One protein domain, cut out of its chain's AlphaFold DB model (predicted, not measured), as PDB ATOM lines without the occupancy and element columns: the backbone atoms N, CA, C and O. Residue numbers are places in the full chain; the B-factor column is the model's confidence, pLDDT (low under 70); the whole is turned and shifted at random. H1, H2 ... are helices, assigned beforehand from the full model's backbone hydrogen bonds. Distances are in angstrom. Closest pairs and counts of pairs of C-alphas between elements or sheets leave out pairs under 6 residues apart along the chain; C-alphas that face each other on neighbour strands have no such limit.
ATOM      1  N   THR A   2     213.651 149.099 114.334       90.69
ATOM      2  CA  THR A   2     213.919 147.661 114.528       90.69
ATOM      3  C   THR A   2     215.408 147.436 114.755       90.69
ATOM      4  O   THR A   2     216.233 148.041 114.069       90.69
ATOM      5  N   SER A   3     215.760 146.603 115.736       91.88
ATOM      6  CA  SER A   3     217.160 146.311 116.022       91.88
ATOM      7  C   SER A   3     217.736 145.260 115.062       91.88
ATOM      8  O   SER A   3     217.044 144.305 114.725       91.88
ATOM      9  N   ILE A   4     218.999 145.423 114.646       94.50
ATOM     10  CA  ILE A   4     219.711 144.503 113.736       94.50
ATOM     11  C   ILE A   4     220.786 143.658 114.442       94.50
ATOM     12  O   ILE A   4     221.509 142.915 113.782       94.50
ATOM     13  N   HIS A   5     220.895 143.741 115.772       93.19
ATOM     14  CA  HIS A   5     221.901 143.001 116.548       93.19
ATOM     15  C   HIS A   5     221.799 141.470 116.413       93.19
ATOM     16  O   HIS A   5     222.782 140.768 116.626       93.19
ATOM     17  N   THR A   6     220.626 140.940 116.056       93.56
ATOM     18  CA  THR A   6     220.429 139.504 115.796       93.56
ATOM     19  C   THR A   6     221.003 139.063 114.450       93.56
ATOM     20  O   THR A   6     221.344 137.896 114.293       93.56
ATOM     21  N   LEU A   7     221.121 139.987 113.490       95.12
ATOM     22  CA  LEU A   7     221.766 139.752 112.197       95.12
ATOM     23  C   LEU A   7     223.283 139.906 112.323       95.12
ATOM     24  O   LEU A   7     224.041 139.067 111.846       95.12
ATOM     25  N   TRP A   8     223.717 140.964 113.011       95.75
ATOM     26  CA  TRP A   8     225.122 141.234 113.295       95.75
ATOM     27  C   TRP A   8     225.292 141.529 114.771       95.75
ATOM     28  O   TRP A   8     224.941 142.619 115.220       95.75
ATOM     29  N   ALA A   9     225.889 140.589 115.506       92.81
ATOM     30  CA  ALA A   9     226.067 140.713 116.949       92.81
ATOM     31  C   ALA A   9     226.671 142.073 117.327       92.81
ATOM     32  O   ALA A   9     226.089 142.794 118.121       92.81
ATOM     33  N   GLN A  10     227.747 142.503 116.665       93.56
ATOM     34  CA  GLN A  10     228.433 143.766 116.968       93.56
ATOM     35  C   GLN A  10     227.572 145.032 116.777       93.56
ATOM     36  O   GLN A  10     227.919 146.096 117.288       93.56
ATOM     37  N   ALA A  11     226.435 144.944 116.080       94.38
ATOM     38  CA  ALA A  11     225.564 146.093 115.861       94.38
ATOM     39  C   ALA A  11     224.969 146.662 117.160       94.38
ATOM     40  O   ALA A  11     224.660 147.852 117.189       94.38
ATOM     41  N   TRP A  12     224.864 145.867 118.239       94.25
ATOM     42  CA  TRP A  12     224.312 146.356 119.512       94.25
ATOM     43  C   TRP A  12     225.093 147.564 120.057       94.25
ATOM     44  O   TRP A  12     224.488 148.490 120.594       94.25
ATOM     45  N   THR A  13     226.418 147.601 119.865       94.50
ATOM     46  CA  THR A  13     227.275 148.702 120.329       94.50
ATOM     47  C   THR A  13     226.993 149.996 119.565       94.50
ATOM     48  O   THR A  13     226.787 151.037 120.182       94.50
ATOM     49  N   TYR A  14     226.883 149.931 118.236       93.75
ATOM     50  CA  TYR A  14     226.559 151.102 117.412       93.75
ATOM     51  C   TYR A  14     225.144 151.619 117.677       93.75
ATOM     52  O   TYR A  14     224.891 152.817 117.678       93.75
ATOM     53  N   GLN A  15     224.191 150.721 117.926       94.25
ATOM     54  CA  GLN A  15     222.819 151.108 118.255       94.25
ATOM     55  C   GLN A  15     222.730 151.821 119.606       94.25
ATOM     56  O   GLN A  15     221.938 152.752 119.752       94.25
ATOM     57  N   ARG A  16     223.561 151.414 120.569       94.25
ATOM     58  CA  ARG A  16     223.728 152.098 121.854       94.25
ATOM     59  C   ARG A  16     224.334 153.490 121.679       94.25
ATOM     60  O   ARG A  16     223.772 154.454 122.189       94.25
ATOM     61  N   GLU A  17     225.385 153.619 120.873       94.38
ATOM     62  CA  GLU A  17     225.971 154.919 120.515       94.38
ATOM     63  C   GLU A  17     224.942 155.844 119.838       94.38
ATOM     64  O   GLU A  17     224.765 156.988 120.245       94.38
ATOM     65  N   LEU A  18     224.185 155.344 118.854       94.62
ATOM     66  CA  LEU A  18     223.135 156.114 118.174       94.62
ATOM     67  C   LEU A  18     222.010 156.550 119.124       94.62
ATOM     68  O   LEU A  18     221.425 157.624 118.949       94.62
ATOM     69  N   ARG A  19     221.698 155.737 120.137       93.88
ATOM     70  CA  ARG A  19     220.741 156.092 121.186       93.88
ATOM     71  C   ARG A  19     221.255 157.243 122.041       93.88
ATOM     72  O   ARG A  19     220.494 158.177 122.269       93.88
ATOM     73  N   GLU A  20     222.512 157.212 122.470       93.94
ATOM     74  CA  GLU A  20     223.102 158.279 123.290       93.94
ATOM     75  C   GLU A  20     223.355 159.568 122.505       93.94
ATOM     76  O   GLU A  20     222.973 160.645 122.952       93.94
ATOM     77  N   MET A  21     223.940 159.472 121.311       94.50
ATOM     78  CA  MET A  21     224.379 160.637 120.539       94.50
ATOM     79  C   MET A  21     223.235 161.323 119.787       94.50
ATOM     80  O   MET A  21     223.238 162.549 119.657       94.50
ATOM     81  N   TYR A  22     222.240 160.555 119.319       94.06
ATOM     82  CA  TYR A  22     221.128 161.058 118.497       94.06
ATOM     83  C   TYR A  22     219.735 160.852 119.111       94.06
ATOM     84  O   TYR A  22     218.762 161.411 118.603       94.06
ATOM     85  N   GLY A  23     219.595 160.073 120.188       92.75
ATOM     86  CA  GLY A  23     218.297 159.794 120.816       92.75
ATOM     87  C   GLY A  23     217.463 158.711 120.118       92.75
ATOM     88  O   GLY A  23     216.268 158.583 120.394       92.75
ATOM     89  N   ILE A  24     218.045 157.930 119.200       93.62
ATOM     90  CA  ILE A  24     217.310 156.908 118.436       93.62
ATOM     91  C   ILE A  24     217.084 155.657 119.296       93.62
ATOM     92  O   ILE A  24     218.024 155.054 119.801       93.62
ATOM     93  N   ARG A  25     215.830 155.210 119.432       92.38
ATOM     94  CA  ARG A  25     215.481 154.023 120.237       92.38
ATOM     95  C   ARG A  25     215.460 152.731 119.410       92.38
ATOM     96  O   ARG A  25     214.775 152.651 118.381       92.38
ATOM     97  N   PHE A  26     216.111 151.691 119.939       93.19
ATOM     98  CA  PHE A  26     216.187 150.338 119.372       93.19
ATOM     99  C   PHE A  26     215.647 149.275 120.348       93.19
ATOM    100  O   PHE A  26     216.437 148.600 121.008       93.19
ATOM    101  N   PRO A  27     214.317 149.103 120.465       90.56
ATOM    102  CA  PRO A  27     213.732 148.124 121.380       90.56
ATOM    103  C   PRO A  27     214.334 146.725 121.201       90.56
ATOM    104  O   PRO A  27     214.498 146.256 120.074       90.56
ATOM    105  N   GLY A  28     214.679 146.077 122.316       88.31
ATOM    106  CA  GLY A  28     215.269 144.736 122.330       88.31
ATOM    107  C   GLY A  28     216.767 144.674 122.017       88.31
ATOM    108  O   GLY A  28     217.326 143.583 122.050       88.31
ATOM    109  N   SER A  29     217.435 145.798 121.725       92.00
ATOM    110  CA  SER A  29     218.900 145.820 121.626       92.00
ATOM    111  C   SER A  29     219.539 145.611 123.010       92.00
ATOM    112  O   SER A  29     219.132 146.289 123.958       92.00
ATOM    113  N   PRO A  30     220.543 144.728 123.152       92.75
ATOM    114  CA  PRO A  30     221.258 144.529 124.409       92.75
ATOM    115  C   PRO A  30     221.888 145.823 124.935       92.75
ATOM    116  O   PRO A  30     222.425 146.605 124.147       92.75
ATOM    117  N   ARG A  31     221.857 146.012 126.265       89.75
ATOM    118  CA  ARG A  31     222.554 147.094 126.994       89.75
ATOM    119  C   ARG A  31     222.228 148.516 126.517       89.75
ATOM    120  O   ARG A  31     223.024 149.430 126.701       89.75
ATOM    121  N   LEU A  32     221.074 148.709 125.875       88.69
ATOM    122  CA  LEU A  32     220.709 149.988 125.258       88.69
ATOM    123  C   LEU A  32     220.591 151.131 126.278       88.69
ATOM    124  O   LEU A  32     220.885 152.274 125.945       88.69
ATOM    125  N   ASP A  33     220.127 150.814 127.486       86.38
ATOM    126  CA  ASP A  33     219.880 151.786 128.554       86.38
ATOM    127  C   ASP A  33     221.018 151.870 129.579       86.38
ATOM    128  O   ASP A  33     220.906 152.612 130.546       86.38
ATOM    129  N   GLU A  34     222.105 151.129 129.365       89.94
ATOM    130  CA  GLU A  34     223.324 151.252 130.165       89.94
ATOM    131  C   GLU A  34     224.177 152.411 129.631       89.94
ATOM    132  O   GLU A  34     224.287 152.573 128.413       89.94
ATOM    133  N   ASP A  35     224.890 153.119 130.508       87.44
ATOM    134  CA  ASP A  35     225.741 154.271 130.153       87.44
ATOM    135  C   ASP A  35     227.020 153.871 129.402       87.44
ATOM    136  O   ASP A  35     227.758 152.975 129.833       87.44
ATOM    137  N   PHE A  36     227.270 154.496 128.248       89.44
ATOM    138  CA  PHE A  36     228.414 154.226 127.378       89.44
ATOM    139  C   PHE A  36     229.386 155.404 127.282       89.44
ATOM    140  O   PHE A  36     230.354 155.460 128.033       89.44
ATOM    141  N   CYS A  37     229.174 156.315 126.331       88.06
ATOM    142  CA  CYS A  37     230.073 157.439 126.074       88.06
ATOM    143  C   CYS A  37     229.651 158.683 126.855       88.06
ATOM    144  O   CYS A  37     230.498 159.499 127.206       88.06
ATOM    145  N   LEU A  38     228.349 158.838 127.100       90.06
ATOM    146  CA  LEU A  38     227.752 160.009 127.733       90.06
ATOM    147  C   LEU A  38     227.364 159.736 129.196       90.06
ATOM    148  O   LEU A  38     226.254 160.053 129.622       90.06
ATOM    149  N   GLU A  39     228.279 159.150 129.974       90.00
ATOM    150  CA  GLU A  39     228.076 158.932 131.412       90.00
ATOM    151  C   GLU A  39     227.878 160.277 132.138       90.00
ATOM    152  O   GLU A  39     228.684 161.200 132.010       90.00
ATOM    153  N   GLY A  40     226.776 160.406 132.882       88.44
ATOM    154  CA  GLY A  40     226.435 161.639 133.601       88.44
ATOM    155  C   GLY A  40     225.965 162.802 132.718       88.44
ATOM    156  O   GLY A  40     225.871 163.933 133.201       88.44
ATOM    157  N   TRP A  41     225.661 162.559 131.439       91.50
ATOM    158  CA  TRP A  41     225.111 163.581 130.550       91.50
ATOM    159  C   TRP A  41     223.641 163.873 130.871       91.50
ATOM    160  O   TRP A  41     222.791 162.985 130.842       91.50
ATOM    161  N   ASP A  42     223.333 165.139 131.147       90.75
ATOM    162  CA  ASP A  42     222.016 165.595 131.605       90.75
ATOM    163  C   ASP A  42     221.250 166.432 130.564       90.75
ATOM    164  O   ASP A  42     220.168 166.947 130.849       90.75
ATOM    165  N   GLN A  43     221.794 166.580 129.356       92.06
ATOM    166  CA  GLN A  43     221.207 167.387 128.286       92.06
ATOM    167  C   GLN A  43     220.647 166.533 127.147       92.06
ATOM    168  O   GLN A  43     220.769 165.307 127.116       92.06
ATOM    169  N   ILE A  44     220.028 167.196 126.167       94.31
ATOM    170  CA  ILE A  44     219.629 166.527 124.927       94.31
ATOM    171  C   ILE A  44     220.847 165.886 124.235       94.31
ATOM    172  O   ILE A  44     221.973 166.361 124.410       94.31
ATOM    173  N   PRO A  45     220.645 164.823 123.437       94.69
ATOM    174  CA  PRO A  45     221.732 164.176 122.712       94.69
ATOM    175  C   PRO A  45     222.562 165.184 121.890       94.69
ATOM    176  O   PRO A  45     221.976 165.960 121.125       94.69
ATOM    177  N   PRO A  46     223.901 165.184 122.016       94.19
ATOM    178  CA  PRO A  46     224.759 166.262 121.519       94.19
ATOM    179  C   PRO A  46     224.808 166.369 119.991       94.19
ATOM    180  O   PRO A  46     225.107 167.436 119.467       94.19
ATOM    181  N   MET A  47     224.489 165.298 119.253       94.38
ATOM    182  CA  MET A  47     224.460 165.328 117.784       94.38
ATOM    183  C   MET A  47     223.093 165.738 117.219       94.38
ATOM    184  O   MET A  47     222.891 165.729 116.000       94.38
ATOM    185  N   ARG A  48     222.121 166.097 118.070       94.31
ATOM    186  CA  ARG A  48     220.857 166.673 117.597       94.31
ATOM    187  C   ARG A  48     221.082 168.087 117.089       94.31
ATOM    188  O   ARG A  48     221.735 168.899 117.725       94.31
ATOM    189  N   ARG A  49     220.424 168.418 115.981       93.25
ATOM    190  CA  ARG A  49     220.503 169.748 115.358       93.25
ATOM    191  C   ARG A  49     220.009 170.891 116.257       93.25
ATOM    192  O   ARG A  49     220.396 172.031 116.052       93.25
ATOM    193  N   GLU A  50     219.141 170.585 117.215       95.50
ATOM    194  CA  GLU A  50     218.634 171.542 118.208       95.50
ATOM    195  C   GLU A  50     219.657 171.857 119.313       95.50
ATOM    196  O   GLU A  50     219.451 172.801 120.072       95.50
ATOM    197  N   PHE A  51     220.735 171.074 119.433       95.88
ATOM    198  CA  PHE A  51     221.744 171.262 120.467       95.88
ATOM    199  C   PHE A  51     222.714 172.387 120.095       95.88
ATOM    200  O   PHE A  51     223.464 172.288 119.125       95.88
ATOM    201  N   ASP A  52     222.715 173.453 120.896       94.31
ATOM    202  CA  ASP A  52     223.666 174.555 120.769       94.31
ATOM    203  C   ASP A  52     224.897 174.295 121.646       94.31
ATOM    204  O   ASP A  52     224.915 174.567 122.850       94.31
ATOM    205  N   THR A  53     225.947 173.762 121.021       91.50
ATOM    206  CA  THR A  53     227.209 173.445 121.699       91.50
ATOM    207  C   THR A  53     227.913 174.690 122.232       91.50
ATOM    208  O   THR A  53     228.555 174.626 123.281       91.50
ATOM    209  N   LYS A  54     227.799 175.825 121.530       91.50
ATOM    210  CA  LYS A  54     228.457 177.066 121.941       91.50
ATOM    211  C   LYS A  54     227.801 177.590 123.211       91.50
ATOM    212  O   LYS A  54     228.495 177.783 124.205       91.50
ATOM    213  N   LYS A  55     226.474 177.724 123.201       93.62
ATOM    214  CA  LYS A  55     225.709 178.178 124.364       93.62
ATOM    215  C   LYS A  55     225.927 177.271 125.577       93.62
ATOM    216  O   LYS A  55     226.213 177.766 126.661       93.62
ATOM    217  N   PHE A  56     225.871 175.948 125.388       93.44
ATOM    218  CA  PHE A  56     226.156 174.989 126.461       93.44
ATOM    219  C   PHE A  56     227.551 175.202 127.070       93.44
ATOM    220  O   PHE A  56     227.709 175.168 128.291       93.44
ATOM    221  N   SER A  57     228.561 175.447 126.227       91.81
ATOM    222  CA  SER A  57     229.925 175.686 126.697       91.81
ATOM    223  C   SER A  57     230.055 176.990 127.487       91.81
ATOM    224  O   SER A  57     230.746 176.999 128.500       91.81
ATOM    225  N   GLU A  58     229.424 178.072 127.028       91.94
ATOM    226  CA  GLU A  58     229.479 179.397 127.668       91.94
ATOM    227  C   GLU A  58     228.771 179.411 129.036       91.94
ATOM    228  O   GLU A  58     229.220 180.086 129.959       91.94
ATOM    229  N   GLU A  59     227.687 178.644 129.194       93.19
ATOM    230  CA  GLU A  59     226.926 178.563 130.451       93.19
ATOM    231  C   GLU A  59     227.606 177.689 131.517       93.19
ATOM    232  O   GLU A  59     227.494 177.965 132.713       93.19
ATOM    233  N   ARG A  60     228.288 176.611 131.104       90.38
ATOM    234  CA  ARG A  60     228.865 175.608 132.020       90.38
ATOM    235  C   ARG A  60     230.331 175.862 132.354       90.38
ATOM    236  O   ARG A  60     230.776 175.475 133.434       90.38
ATOM    237  N   PHE A  61     231.090 176.461 131.439       88.38
ATOM    238  CA  PHE A  61     232.533 176.624 131.587       88.38
ATOM    239  C   PHE A  61     232.911 178.102 131.577       88.38
ATOM    240  O   PHE A  61     232.546 178.854 130.679       88.38
ATOM    241  N   GLY A  62     233.695 178.518 132.571       85.31
ATOM    242  CA  GLY A  62     234.259 179.862 132.591       85.31
ATOM    243  C   GLY A  62     235.271 180.053 131.463       85.31
ATOM    244  O   GLY A  62     236.135 179.202 131.235       85.31
ATOM    245  N   HIS A  63     235.203 181.193 130.779       81.81
ATOM    246  CA  HIS A  63     236.246 181.577 129.839       81.81
ATOM    247  C   HIS A  63     237.512 181.962 130.601       81.81
ATOM    248  O   HIS A  63     237.506 182.861 131.440       81.81
ATOM    249  N   ARG A  64     238.620 181.290 130.289       81.38
ATOM    250  CA  ARG A  64     239.944 181.744 130.712       81.38
ATOM    251  C   ARG A  64     240.309 182.979 129.892       81.38
ATOM    252  O   ARG A  64     240.115 182.971 128.675       81.38
ATOM    253  N   GLU A  65     240.877 183.998 130.533       80.44
ATOM    254  CA  GLU A  65     241.492 185.103 129.799       80.44
ATOM    255  C   GLU A  65     242.505 184.546 128.789       80.44
ATOM    256  O   GLU A  65     243.247 183.596 129.077       80.44
TER     257      GLU A  65
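What this domain is: This is residues 2 to 65 of the 89 residues of a protein of Gammaproteobacteria bacterium (UniProt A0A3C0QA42). With little regular structure, the printed part is a loose rod: helix H1 lies towards one end, short helix H2 towards the other. The long link, residues 23 to 52, first folds back along H1, then turns and runs to H2, and residues 57 to 65 stick out beyond. The printed part has 64 residues with two named helices, H1 then H2, and no named strand; the class is all helix, with 20 residues in named elements. The radius of gyration of the C-alphas is 14.9 A and the spans are 52 by 20 by 15 A.

Where its parts are: H1, residues 11 to 22, begins at C-alpha 11 (225.564, 146.093, 115.861) and measures 15.8 A. H2, residues 53 to 60, measures 10.7 A and ends at C-alpha 60 (228.865, 175.608, 132.020).

How they stand to each other: H1 and H2 are apart, joined by a long link of 30 residues. In both, every O i to N i+4 pair is within hydrogen-bond range.

The domain as a whole: The C-alphas farthest apart, of Leu 7 and Glu 65, are 52.5 A apart. The printed part has no cut. No printed residue has pLDDT under 70.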